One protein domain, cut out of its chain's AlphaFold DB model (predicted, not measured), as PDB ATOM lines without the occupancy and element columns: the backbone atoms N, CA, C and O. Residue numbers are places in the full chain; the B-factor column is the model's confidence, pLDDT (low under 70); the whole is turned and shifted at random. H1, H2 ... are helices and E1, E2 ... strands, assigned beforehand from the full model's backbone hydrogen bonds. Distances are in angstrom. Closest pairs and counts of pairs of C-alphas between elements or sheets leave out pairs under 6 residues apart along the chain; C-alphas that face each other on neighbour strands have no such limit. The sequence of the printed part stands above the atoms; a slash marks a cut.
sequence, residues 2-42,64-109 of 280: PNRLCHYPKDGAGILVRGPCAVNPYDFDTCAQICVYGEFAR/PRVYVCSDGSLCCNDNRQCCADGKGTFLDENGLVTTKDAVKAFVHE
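What this domain is: This is residues 2 to 42 and 64 to 109 of the 280 residues of the protein "Transmembrane alpha-helix domain-containing protein" of Purpureocillium lilacinum (UniProt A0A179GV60). The domain has little regular structure: long loops surround a small antiparallel sheet, E1 - E2 - E3, and one short helix, H1, lies away from it near one end of the long axis. Of 87 printed residues, only 19 are in named elements, mixed in class, in the order E1, E2, E3, H1. The whole is compact, with a radius of gyration of the C-alphas of 13.1 A, and spans 41 by 26 by 25 A.

How they stand to each other: E2, residues 65 to 68, is the inner strand. E1, residues 15 to 18, is antiparallel to it at 127 degrees, with N 16 and O 66 2.9 A apart, within hydrogen-bond range. E3, residues 74 to 76, forms a hairpin with E2 at 141 degrees; N 67 and O 75 are 2.8 A apart, within range. H1, residues 100 to 107, is not on the sheet; 3 of its 4 O i to N i+4 pairs are within range.

Where its parts are: E1 starts at C-alpha 15 (-27.087, -31.912, 22.721) and spans 9.9 A, E2 10.2 A, E3 7.0 A. H1 spans 11.1 A to C-alpha 107 (-25.859, -47.494, 37.285).

The domain as a whole: Residues 43 to 63 are not printed; C-alphas 42 and 64 are 16.0 A apart. The link E3 to H1 is long. Residues 17 to 42 and 103 to 109 are among those under pLDDT 70.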
ATOM      1  N   PRO A   2     -43.905 -38.850  28.169       49.19
ATOM      2  CA  PRO A   2     -42.937 -38.781  29.273       49.19
ATOM      3  C   PRO A   2     -41.899 -37.675  29.022       49.19
ATOM      4  O   PRO A   2     -41.607 -37.401  27.859       49.19
ATOM      5  N   ASN A   3     -41.360 -37.074  30.091       54.56
ATOM      6  CA  ASN A   3     -40.384 -35.963  30.124       54.56
ATOM      7  C   ASN A   3     -39.022 -36.347  29.526       54.56
ATOM      8  O   ASN A   3     -37.970 -36.168  30.138       54.56
ATOM      9  N   ARG A   4     -39.030 -36.975  28.357       60.84
ATOM     10  CA  ARG A   4     -37.854 -37.571  27.761       60.84
ATOM     11  C   ARG A   4     -37.056 -36.482  27.072       60.84
ATOM     12  O   ARG A   4     -37.586 -35.635  26.353       60.84
ATOM     13  N   LEU A   5     -35.759 -36.533  27.319       72.06
ATOM     14  CA  LEU A   5     -34.772 -35.809  26.544       72.06
ATOM     15  C   LEU A   5     -34.694 -36.452  25.162       72.06
ATOM     16  O   LEU A   5     -34.378 -37.634  25.033       72.06
ATOM     17  N   CYS A   6     -35.003 -35.673  24.138       69.50
ATOM     18  CA  CYS A   6     -34.951 -36.097  22.751       69.50
ATOM     19  C   CYS A   6     -33.685 -35.535  22.108       69.50
ATOM     20  O   CYS A   6     -33.343 -34.371  22.299       69.50
ATOM     21  N   HIS A   7     -32.989 -36.336  21.309       76.38
ATOM     22  CA  HIS A   7     -31.910 -35.811  20.480       76.38
ATOM     23  C   HIS A   7     -32.506 -35.218  19.199       76.38
ATOM     24  O   HIS A   7     -33.204 -35.915  18.460       76.38
ATOM     25  N   TYR A   8     -32.263 -33.931  18.937       71.25
ATOM     26  CA  TYR A   8     -32.665 -33.317  17.675       71.25
ATOM     27  C   TYR A   8     -31.612 -33.632  16.604       71.25
ATOM     28  O   TYR A   8     -30.452 -33.283  16.803       71.25
ATOM     29  N   PRO A   9     -31.969 -34.242  15.456       72.75
ATOM     30  CA  PRO A   9     -30.981 -34.739  14.492       72.75
ATOM     31  C   PRO A   9     -30.060 -33.677  13.883       72.75
ATOM     32  O   PRO A   9     -29.014 -34.019  13.340       72.75
ATOM     33  N   LYS A  10     -30.461 -32.399  13.911       76.06
ATOM     34  CA  LYS A  10     -29.627 -31.298  13.403       76.06
ATOM     35  C   LYS A  10     -28.691 -30.723  14.465       76.06
ATOM     36  O   LYS A  10     -27.854 -29.888  14.129       76.06
ATOM     37  N   ASP A  11     -28.841 -31.131  15.721       74.62
ATOM     38  CA  ASP A  11     -27.962 -30.698  16.795       74.62
ATOM     39  C   ASP A  11     -26.737 -31.613  16.877       74.62
ATOM     40  O   ASP A  11     -26.784 -32.795  16.535       74.62
ATOM     41  N   GLY A  12     -25.606 -31.058  17.317       76.00
ATOM     42  CA  GLY A  12     -24.383 -31.834  17.518       76.00
ATOM     43  C   GLY A  12     -24.576 -32.967  18.533       76.00
ATOM     44  O   GLY A  12     -25.427 -32.890  19.424       76.00
ATOM     45  N   ALA A  13     -23.756 -34.015  18.423       76.31
ATOM     46  CA  ALA A  13     -23.783 -35.138  19.357       76.31
ATOM     47  C   ALA A  13     -23.673 -34.651  20.816       76.31
ATOM     48  O   ALA A  13     -22.807 -33.840  21.145       76.31
ATOM     49  N   GLY A  14     -24.554 -35.155  21.683       73.81
ATOM     50  CA  GLY A  14     -24.583 -34.803  23.107       73.81
ATOM     51  C   GLY A  14     -25.435 -33.582  23.465       73.81
ATOM     52  O   GLY A  14     -25.558 -33.279  24.649       73.81
ATOM     53  N   ILE A  15     -26.046 -32.915  22.479       75.75
ATOM     54  CA  ILE A  15     -27.087 -31.912  22.721       75.75
ATOM     55  C   ILE A  15     -28.442 -32.615  22.754       75.75
ATOM     56  O   ILE A  15     -28.814 -33.342  21.828       75.75
ATOM     57  N   LEU A  16     -29.176 -32.395  23.836       77.25
ATOM     58  CA  LEU A  16     -30.512 -32.926  24.036       77.25
ATOM     59  C   LEU A  16     -31.501 -31.766  24.119       77.25
ATOM     60  O   LEU A  16     -31.249 -30.741  24.756       77.25
ATOM     61  N   VAL A  17     -32.640 -31.953  23.468       67.31
ATOM     62  CA  VAL A  17     -33.791 -31.064  23.520       67.31
ATOM     63  C   VAL A  17     -34.789 -31.668  24.489       67.31
ATOM     64  O   VAL A  17     -35.153 -32.842  24.384       67.31
ATOM     65  N   ARG A  18     -35.228 -30.876  25.461       66.19
ATOM     66  CA  ARG A  18     -36.212 -31.338  26.429       66.19
ATOM     67  C   ARG A  18     -37.614 -31.275  25.819       66.19
ATOM     68  O   ARG A  18     -38.019 -30.232  25.317       66.19
ATOM     69  N   GLY A  19     -38.356 -32.381  25.875       56.12
ATOM     70  CA  GLY A  19     -39.799 -32.342  25.643       56.12
ATOM     71  C   GLY A  19     -40.509 -31.625  26.802       56.12
ATOM     72  O   GLY A  19     -40.062 -31.766  27.944       56.12
ATOM     73  N   PRO A  20     -41.589 -30.862  26.552       49.75
ATOM     74  CA  PRO A  20     -42.374 -30.243  27.618       49.75
ATOM     75  C   PRO A  20     -42.806 -31.303  28.633       49.75
ATOM     76  O   PRO A  20     -43.068 -32.452  28.262       49.75
ATOM     77  N   CYS A  21     -42.838 -30.923  29.914       53.59
ATOM     78  CA  CYS A  21     -43.222 -31.860  30.957       53.59
ATOM     79  C   CYS A  21     -44.604 -32.454  30.628       53.59
ATOM     80  O   CYS A  21     -45.531 -31.721  30.301       53.59
ATOM     81  N   ALA A  22     -44.741 -33.778  30.688       43.66
ATOM     82  CA  ALA A  22     -45.965 -34.532  30.432       43.66
ATOM     83  C   ALA A  22     -47.135 -34.118  31.325       43.66
ATOM     84  O   ALA A  22     -48.277 -34.484  31.043       43.66
ATOM     85  N   VAL A  23     -46.813 -33.484  32.453       51.34
ATOM     86  CA  VAL A  23     -47.746 -33.103  33.503       51.34
ATOM     87  C   VAL A  23     -48.424 -31.810  33.070       51.34
ATOM     88  O   VAL A  23     -47.762 -30.806  32.814       51.34
ATOM     89  N   ASN A  24     -49.749 -31.865  32.936       46.66
ATOM     90  CA  ASN A  24     -50.584 -30.706  32.655       46.66
ATOM     91  C   ASN A  24     -51.533 -30.487  33.849       46.66
ATOM     92  O   ASN A  24     -52.359 -31.372  34.097       46.66
ATOM     93  N   PRO A  25     -51.445 -29.351  34.570       58.78
ATOM     94  CA  PRO A  25     -50.522 -28.225  34.359       58.78
ATOM     95  C   PRO A  25     -49.065 -28.559  34.722       58.78
ATOM     96  O   PRO A  25     -48.813 -29.501  35.468       58.78
ATOM     97  N   TYR A  26     -48.113 -27.784  34.189       57.91
ATOM     98  CA  TYR A  26     -46.701 -27.896  34.569       57.91
ATOM     99  C   TYR A  26     -46.558 -27.673  36.076       57.91
ATOM    100  O   TYR A  26     -46.989 -26.641  36.590       57.91
ATOM    101  N   ASP A  27     -45.927 -28.616  36.763       64.50
ATOM    102  CA  ASP A  27     -45.680 -28.551  38.198       64.50
ATOM    103  C   ASP A  27     -44.172 -28.437  38.449       64.50
ATOM    104  O   ASP A  27     -43.397 -29.297  38.040       64.50
ATOM    105  N   PHE A  28     -43.747 -27.355  39.101       64.44
ATOM    106  CA  PHE A  28     -42.336 -27.060  39.370       64.44
ATOM    107  C   PHE A  28     -41.722 -27.994  40.418       64.44
ATOM    108  O   PHE A  28     -40.503 -28.160  40.426       64.44
ATOM    109  N   ASP A  29     -42.550 -28.608  41.264       63.75
ATOM    110  CA  ASP A  29     -42.095 -29.490  42.338       63.75
ATOM    111  C   ASP A  29     -41.778 -30.895  41.813       63.75
ATOM    112  O   ASP A  29     -40.887 -31.578  42.320       63.75
ATOM    113  N   THR A  30     -42.474 -31.325  40.758       63.22
ATOM    114  CA  THR A  30     -42.270 -32.635  40.123       63.22
ATOM    115  C   THR A  30     -41.463 -32.536  38.830       63.22
ATOM    116  O   THR A  30     -40.622 -33.387  38.547       63.22
ATOM    117  N   CYS A  31     -41.647 -31.488  38.033       60.91
ATOM    118  CA  CYS A  31     -40.931 -31.306  36.781       60.91
ATOM    119  C   CYS A  31     -39.639 -30.514  36.998       60.91
ATOM    120  O   CYS A  31     -39.651 -29.337  37.349       60.91
ATOM    121  N   ALA A  32     -38.504 -31.122  36.652       61.28
ATOM    122  CA  ALA A  32     -37.207 -30.455  36.681       61.28
ATOM    123  C   ALA A  32     -37.187 -29.209  35.782       61.28
ATOM    124  O   ALA A  32     -37.150 -29.359  34.570       61.28
ATOM    125  N   GLN A  33     -37.189 -27.983  36.299       62.81
ATOM    126  CA  GLN A  33     -37.138 -26.791  35.442       62.81
ATOM    127  C   GLN A  33     -35.701 -26.530  34.941       62.81
ATOM    128  O   GLN A  33     -35.025 -25.599  35.364       62.81
ATOM    129  N   ILE A  34     -35.188 -27.405  34.073       64.31
ATOM    130  CA  ILE A  34     -33.829 -27.282  33.538       64.31
ATOM    131  C   ILE A  34     -33.876 -26.397  32.297       64.31
ATOM    132  O   ILE A  34     -34.494 -26.771  31.300       64.31
ATOM    133  N   CYS A  35     -33.178 -25.261  32.387       64.38
ATOM    134  CA  CYS A  35     -33.048 -24.239  31.353       64.38
ATOM    135  C   CYS A  35     -34.375 -23.552  31.031       64.38
ATOM    136  O   CYS A  35     -35.185 -24.043  30.256       64.38
ATOM    137  N   VAL A  36     -34.596 -22.382  31.616       59.72
ATOM    138  CA  VAL A  36     -35.799 -21.581  31.366       59.72
ATOM    139  C   VAL A  36     -35.331 -20.263  30.807       59.72
ATOM    140  O   VAL A  36     -35.284 -19.246  31.493       59.72
ATOM    141  N   TYR A  37     -34.897 -20.290  29.556       56.81
ATOM    142  CA  TYR A  37     -34.540 -19.056  28.876       56.81
ATOM    143  C   TYR A  37     -35.795 -18.485  28.284       56.81
ATOM    144  O   TYR A  37     -36.123 -18.826  27.158       56.81
ATOM    145  N   GLY A  38     -36.498 -17.666  29.071       49.53
ATOM    146  CA  GLY A  38     -37.550 -16.781  28.581       49.53
ATOM    147  C   GLY A  38     -38.416 -17.409  27.498       49.53
ATOM    148  O   GLY A  38     -38.658 -16.780  26.471       49.53
ATOM    149  N   GLU A  39     -38.870 -18.646  27.707       45.81
ATOM    150  CA  GLU A  39     -40.027 -19.127  26.987       45.81
ATOM    151  C   GLU A  39     -41.171 -18.337  27.590       45.81
ATOM    152  O   GLU A  39     -41.831 -18.769  28.532       45.81
ATOM    153  N   PHE A  40     -41.404 -17.137  27.069       45.53
ATOM    154  CA  PHE A  40     -42.758 -16.634  27.066       45.53
ATOM    155  C   PHE A  40     -43.536 -17.597  26.166       45.53
ATOM    156  O   PHE A  40     -43.848 -17.299  25.015       45.53
ATOM    157  N   ALA A  41     -43.869 -18.771  26.710       42.97
ATOM    158  CA  ALA A  41     -45.192 -19.307  26.542       42.97
ATOM    159  C   ALA A  41     -46.083 -18.136  26.927       42.97
ATOM    160  O   ALA A  41     -46.276 -17.843  28.108       42.97
ATOM    161  N   ARG A  42     -46.532 -17.367  25.929       40.56
ATOM    162  CA  ARG A  42     -47.707 -16.549  26.153       40.56
ATOM    163  C   ARG A  42     -48.712 -17.542  26.704       40.56
ATOM    164  O   ARG A  42     -49.091 -18.482  26.004       40.56
ATOM    165  N   PRO A  64     -35.625 -25.682  25.399       68.69
ATOM    166  CA  PRO A  64     -34.405 -25.495  26.134       68.69
ATOM    167  C   PRO A  64     -33.467 -26.651  25.820       68.69
ATOM    168  O   PRO A  64     -33.850 -27.828  25.819       68.69
ATOM    169  N   ARG A  65     -32.225 -26.292  25.507       78.50
ATOM    170  CA  ARG A  65     -31.196 -27.242  25.098       78.50
ATOM    171  C   ARG A  65     -30.230 -27.467  26.239       78.50
ATOM    172  O   ARG A  65     -29.690 -26.511  26.802       78.50
ATOM    173  N   VAL A  66     -29.969 -28.735  26.509       86.19
ATOM    174  CA  VAL A  66     -28.967 -29.160  27.479       86.19
ATOM    175  C   VAL A  66     -27.868 -29.947  26.793       86.19
ATOM    176  O   VAL A  66     -28.079 -30.568  25.751       86.19
ATOM    177  N   TYR A  67     -26.693 -29.945  27.401       86.88
ATOM    178  CA  TYR A  67     -25.621 -30.871  27.085       86.88
ATOM    179  C   TYR A  67     -25.347 -31.782  28.278       86.88
ATOM    180  O   TYR A  67     -25.529 -31.401  29.437       86.88
ATOM    181  N   VAL A  68     -24.910 -33.000  27.970       88.94
ATOM    182  CA  VAL A  68     -24.552 -34.006  28.970       88.94
ATOM    183  C   VAL A  68     -23.092 -33.815  29.381       88.94
ATOM    184  O   VAL A  68     -22.192 -33.826  28.540       88.94
ATOM    185  N   CYS A  69     -22.853 -33.645  30.676       90.75
ATOM    186  CA  CYS A  69     -21.524 -33.592  31.268       90.75
ATOM    187  C   CYS A  69     -20.881 -34.981  31.346       90.75
ATOM    188  O   CYS A  69     -21.549 -36.013  31.326       90.75
ATOM    189  N   SER A  70     -19.558 -35.020  31.522       91.69
ATOM    190  CA  SER A  70     -18.808 -36.271  31.704       91.69
ATOM    191  C   SER A  70     -19.215 -37.069  32.947       91.69
ATOM    192  O   SER A  70     -18.962 -38.268  33.007       91.69
ATOM    193  N   ASP A  71     -19.821 -36.417  33.942       90.44
ATOM    194  CA  ASP A  71     -20.334 -37.062  35.150       90.44
ATOM    195  C   ASP A  71     -21.813 -37.472  35.050       90.44
ATOM    196  O   ASP A  71     -22.365 -37.975  36.027       90.44
ATOM    197  N   GLY A  72     -22.440 -37.283  33.885       88.44
ATOM    198  CA  GLY A  72     -23.842 -37.613  33.628       88.44
ATOM    199  C   GLY A  72     -24.836 -36.519  34.022       88.44
ATOM    200  O   GLY A  72     -26.028 -36.682  33.774       88.44
ATOM    201  N   SER A  73     -24.378 -35.405  34.600       89.38
ATOM    202  CA  SER A  73     -25.249 -34.258  34.854       89.38
ATOM    203  C   SER A  73     -25.629 -33.532  33.558       89.38
ATOM    204  O   SER A  73     -24.937 -33.624  32.540       89.38
ATOM    205  N   LEU A  74     -26.750 -32.819  33.579       88.25
ATOM    206  CA  LEU A  74     -27.249 -32.012  32.471       88.25
ATOM    207  C   LEU A  74     -27.025 -30.537  32.774       88.25
ATOM    208  O   LEU A  74     -27.356 -30.054  33.858       88.25
ATOM    209  N   CYS A  75     -26.497 -29.818  31.794       88.44
ATOM    210  CA  CYS A  75     -26.225 -28.396  31.903       88.44
ATOM    211  C   CYS A  75     -26.792 -27.641  30.709       88.44
ATOM    212  O   CYS A  75     -26.851 -28.151  29.591       88.44
ATOM    213  N   CYS A  76     -27.194 -26.404  30.955       86.00
ATOM    214  CA  CYS A  76     -27.799 -25.557  29.948       86.00
ATOM    215  C   CYS A  76     -26.789 -24.995  28.959       86.00
ATOM    216  O   CYS A  76     -25.713 -24.556  29.356       86.00
ATOM    217  N   ASN A  77     -27.169 -24.959  27.678       82.94
ATOM    218  CA  ASN A  77     -26.327 -24.486  26.572       82.94
ATOM    219  C   ASN A  77     -25.720 -23.082  26.789       82.94
ATOM    220  O   ASN A  77     -24.582 -22.830  26.395       82.94
ATOM    221  N   ASP A  78     -26.453 -22.173  27.424       82.06
ATOM    222  CA  ASP A  78     -26.007 -20.801  27.686       82.06
ATOM    223  C   ASP A  78     -24.829 -20.711  28.679       82.06
ATOM    224  O   ASP A  78     -24.045 -19.766  28.611       82.06
ATOM    225  N   ASN A  79     -24.657 -21.697  29.565       83.94
ATOM    226  CA  ASN A  79     -23.636 -21.687  30.605       83.94
ATOM    227  C   ASN A  79     -22.665 -22.861  30.473       83.94
ATOM    228  O   ASN A  79     -22.649 -23.755  31.316       83.94
ATOM    229  N   ARG A  80     -21.768 -22.805  29.479       83.12
ATOM    230  CA  ARG A  80     -20.756 -23.850  29.215       83.12
ATOM    231  C   ARG A  80     -19.880 -24.245  30.414       83.12
ATOM    232  O   ARG A  80     -19.362 -25.359  30.427       83.12
ATOM    233  N   GLN A  81     -19.708 -23.372  31.409       92.94
ATOM    234  CA  GLN A  81     -18.911 -23.659  32.610       92.94
ATOM    235  C   GLN A  81     -19.650 -24.547  33.624       92.94
ATOM    236  O   GLN A  81     -19.022 -25.091  34.524       92.94
ATOM    237  N   CYS A  82     -20.956 -24.780  33.460       91.12
ATOM    238  CA  CYS A  82     -21.765 -25.556  34.400       91.12
ATOM    239  C   CYS A  82     -21.206 -26.967  34.693       91.12
ATOM    240  O   CYS A  82     -21.227 -27.389  35.851       91.12
ATOM    241  N   CYS A  83     -20.629 -27.668  33.701       92.00
ATOM    242  CA  CYS A  83     -19.971 -28.959  33.964       92.00
ATOM    243  C   CYS A  83     -18.681 -28.798  34.772       92.00
ATOM    244  O   CYS A  83     -18.407 -29.611  35.649       92.00
ATOM    245  N   ALA A  84     -17.869 -27.787  34.447       94.62
ATOM    246  CA  ALA A  84     -16.584 -27.558  35.102       94.62
ATOM    247  C   ALA A  84     -16.780 -27.157  36.572       94.62
ATOM    248  O   ALA A  84     -16.039 -27.608  37.441       94.62
ATOM    249  N   ASP A  85     -17.837 -26.392  36.842       94.12
ATOM    250  CA  ASP A  85     -18.245 -25.980  38.182       94.12
ATOM    251  C   ASP A  85     -18.950 -27.096  38.977       94.12
ATOM    252  O   ASP A  85     -19.232 -26.914  40.161       94.12
ATOM    253  N   GLY A  86     -19.303 -28.222  38.343       92.44
ATOM    254  CA  GLY A  86     -20.095 -29.285  38.970       92.44
ATOM    255  C   GLY A  86     -21.527 -28.862  39.330       92.44
ATOM    256  O   GLY A  86     -22.109 -29.411  40.261       92.44
ATOM    257  N   LYS A  87     -22.089 -27.881  38.613       89.31
ATOM    258  CA  LYS A  87     -23.432 -27.313  38.846       89.31
ATOM    259  C   LYS A  87     -24.538 -27.985  38.024       89.31
ATOM    260  O   LYS A  87     -25.661 -27.486  37.991       89.31
ATOM    261  N   GLY A  88     -24.227 -29.071  37.321       87.88
ATOM    262  CA  GLY A  88     -25.204 -29.771  36.495       87.88
ATOM    263  C   GLY A  88     -26.312 -30.425  37.319       87.88
ATOM    264  O   GLY A  88     -26.117 -30.819  38.469       87.88
ATOM    265  N   THR A  89     -27.492 -30.550  36.717       86.50
ATOM    266  CA  THR A  89     -28.650 -31.211  37.329       86.50
ATOM    267  C   THR A  89     -28.689 -32.680  36.929       86.50
ATOM    268  O   THR A  89     -28.485 -33.015  35.763       86.50
ATOM    269  N   PHE A  90     -28.967 -33.566  37.877       88.00
ATOM    270  CA  PHE A  90     -29.133 -34.991  37.610       88.00
ATOM    271  C   PHE A  90     -30.613 -35.313  37.445       88.00
ATOM    272  O   PHE A  90     -31.436 -34.833  38.226       88.00
ATOM    273  N   LEU A  91     -30.937 -36.119  36.437       83.62
ATOM    274  CA  LEU A  91     -32.287 -36.626  36.224       83.62
ATOM    275  C   LEU A  91     -32.323 -38.142  36.372       83.62
ATOM    276  O   LEU A  91     -31.354 -38.821  36.029       83.62
ATOM    277  N   ASP A  92     -33.443 -38.656  36.870       80.62
ATOM    278  CA  ASP A  92     -33.747 -40.085  36.833       80.62
ATOM    279  C   ASP A  92     -34.300 -40.516  35.456       80.62
ATOM    280  O   ASP A  92     -34.443 -39.715  34.526       80.62
ATOM    281  N   GLU A  93     -34.644 -41.797  35.321       76.88
ATOM    282  CA  GLU A  93     -35.225 -42.367  34.094       76.88
ATOM    283  C   GLU A  93     -36.591 -41.757  33.720       76.88
ATOM    284  O   GLU A  93     -37.024 -41.835  32.566       76.88
ATOM    285  N   ASN A  94     -37.261 -41.120  34.685       72.25
ATOM    286  CA  ASN A  94     -38.557 -40.469  34.524       72.25
ATOM    287  C   ASN A  94     -38.426 -38.970  34.191       72.25
ATOM    288  O   ASN A  94     -39.429 -38.318  33.887       72.25
ATOM    289  N   GLY A  95     -37.208 -38.420  34.210       72.88
ATOM    290  CA  GLY A  95     -36.943 -37.000  33.991       72.88
ATOM    291  C   GLY A  95     -37.219 -36.116  35.215       72.88
ATOM    292  O   GLY A  95     -37.468 -34.918  35.044       72.88
ATOM    293  N   LEU A  96     -37.202 -36.690  36.422       74.50
ATOM    294  CA  LEU A  96     -37.318 -35.996  37.711       74.50
ATOM    295  C   LEU A  96     -35.935 -35.588  38.230       74.50
ATOM    296  O   LEU A  96     -34.959 -36.308  38.014       74.50
ATOM    297  N   VAL A  97     -35.843 -34.448  38.932       79.19
ATOM    298  CA  VAL A  97     -34.582 -34.019  39.564       79.19
ATOM    299  C   VAL A  97     -34.199 -35.013  40.644       79.19
ATOM    300  O   VAL A  97     -34.989 -35.326  41.530       79.19
ATOM    301  N   THR A  98     -32.957 -35.466  40.600       84.50
ATOM    302  CA  THR A  98     -32.405 -36.367  41.602       84.50
ATOM    303  C   THR A  98     -31.008 -35.916  42.022       84.50
ATOM    304  O   THR A  98     -30.444 -34.964  41.476       84.50
ATOM    305  N   THR A  99     -30.445 -36.563  43.038       84.69
ATOM    306  CA  THR A  99     -29.080 -36.295  43.498       84.69
ATOM    307  C   THR A  99     -28.074 -37.163  42.745       84.69
ATOM    308  O   THR A  99     -28.393 -38.236  42.230       84.69
ATOM    309  N   LYS A 100     -26.814 -36.718  42.706       80.06
ATOM    310  CA  LYS A 100     -25.706 -37.455  42.076       80.06
ATOM    311  C   LYS A 100     -25.572 -38.889  42.603       80.06
ATOM    312  O   LYS A 100     -25.305 -39.812  41.835       80.06
ATOM    313  N   ASP A 101     -25.782 -39.069  43.905       80.00
ATOM    314  CA  ASP A 101     -25.669 -40.368  44.570       80.00
ATOM    315  C   ASP A 101     -26.808 -41.316  44.178       80.00
ATOM    316  O   ASP A 101     -26.583 -42.513  43.993       80.00
ATOM    317  N   ALA A 102     -28.009 -40.777  43.961       73.62
ATOM    318  CA  ALA A 102     -29.167 -41.552  43.540       73.62
ATOM    319  C   ALA A 102     -29.046 -42.050  42.089       73.62
ATOM    320  O   ALA A 102     -29.380 -43.200  41.819       73.62
ATOM    321  N   VAL A 103     -28.481 -41.262  41.163       68.50
ATOM    322  CA  VAL A 103     -28.206 -41.746  39.789       68.50
ATOM    323  C   VAL A 103     -27.180 -42.875  39.793       68.50
ATOM    324  O   VAL A 103     -27.290 -43.839  39.037       68.50
ATOM    325  N   LYS A 104     -26.175 -42.784  40.667       64.44
ATOM    326  CA  LYS A 104     -25.126 -43.798  40.754       64.44
ATOM    327  C   LYS A 104     -25.662 -45.139  41.260       64.44
ATOM    328  O   LYS A 104     -25.165 -46.168  40.814       64.44
ATOM    329  N   ALA A 105     -26.678 -45.130  42.126       59.50
ATOM    330  CA  ALA A 105     -27.352 -46.344  42.586       59.50
ATOM    331  C   ALA A 105     -28.020 -47.117  41.432       59.50
ATOM    332  O   ALA A 105     -27.932 -48.338  41.401       59.50
ATOM    333  N   PHE A 106     -28.574 -46.426  40.429       53.59
ATOM    334  CA  PHE A 106     -29.158 -47.070  39.244       53.59
ATOM    335  C   PHE A 106     -28.110 -47.660  38.292       53.59
ATOM    336  O   PHE A 106     -28.314 -48.717  37.703       53.59
ATOM    337  N   VAL A 107     -26.948 -47.015  38.160       55.97
ATOM    338  CA  VAL A 107     -25.859 -47.494  37.285       55.97
ATOM    339  C   VAL A 107     -25.054 -48.636  37.939       55.97
ATOM    340  O   VAL A 107     -24.203 -49.258  37.296       55.97
ATOM    341  N   HIS A 108     -25.306 -48.940  39.217       42.09
ATOM    342  CA  HIS A 108     -24.570 -49.942  39.991       42.09
ATOM    343  C   HIS A 108     -25.429 -51.058  40.595       42.09
ATOM    344  O   HIS A 108     -25.060 -51.614  41.626       42.09
ATOM    345  N   GLU A 109     -26.480 -51.483  39.893       40.94
ATOM    346  CA  GLU A 109     -27.054 -52.816  40.105       40.94
ATOM    347  C   GLU A 109     -26.757 -53.741  38.909       40.94
ATOM    348  O   GLU A 109     -27.616 -53.979  38.061       40.94
TER     349      GLU A 109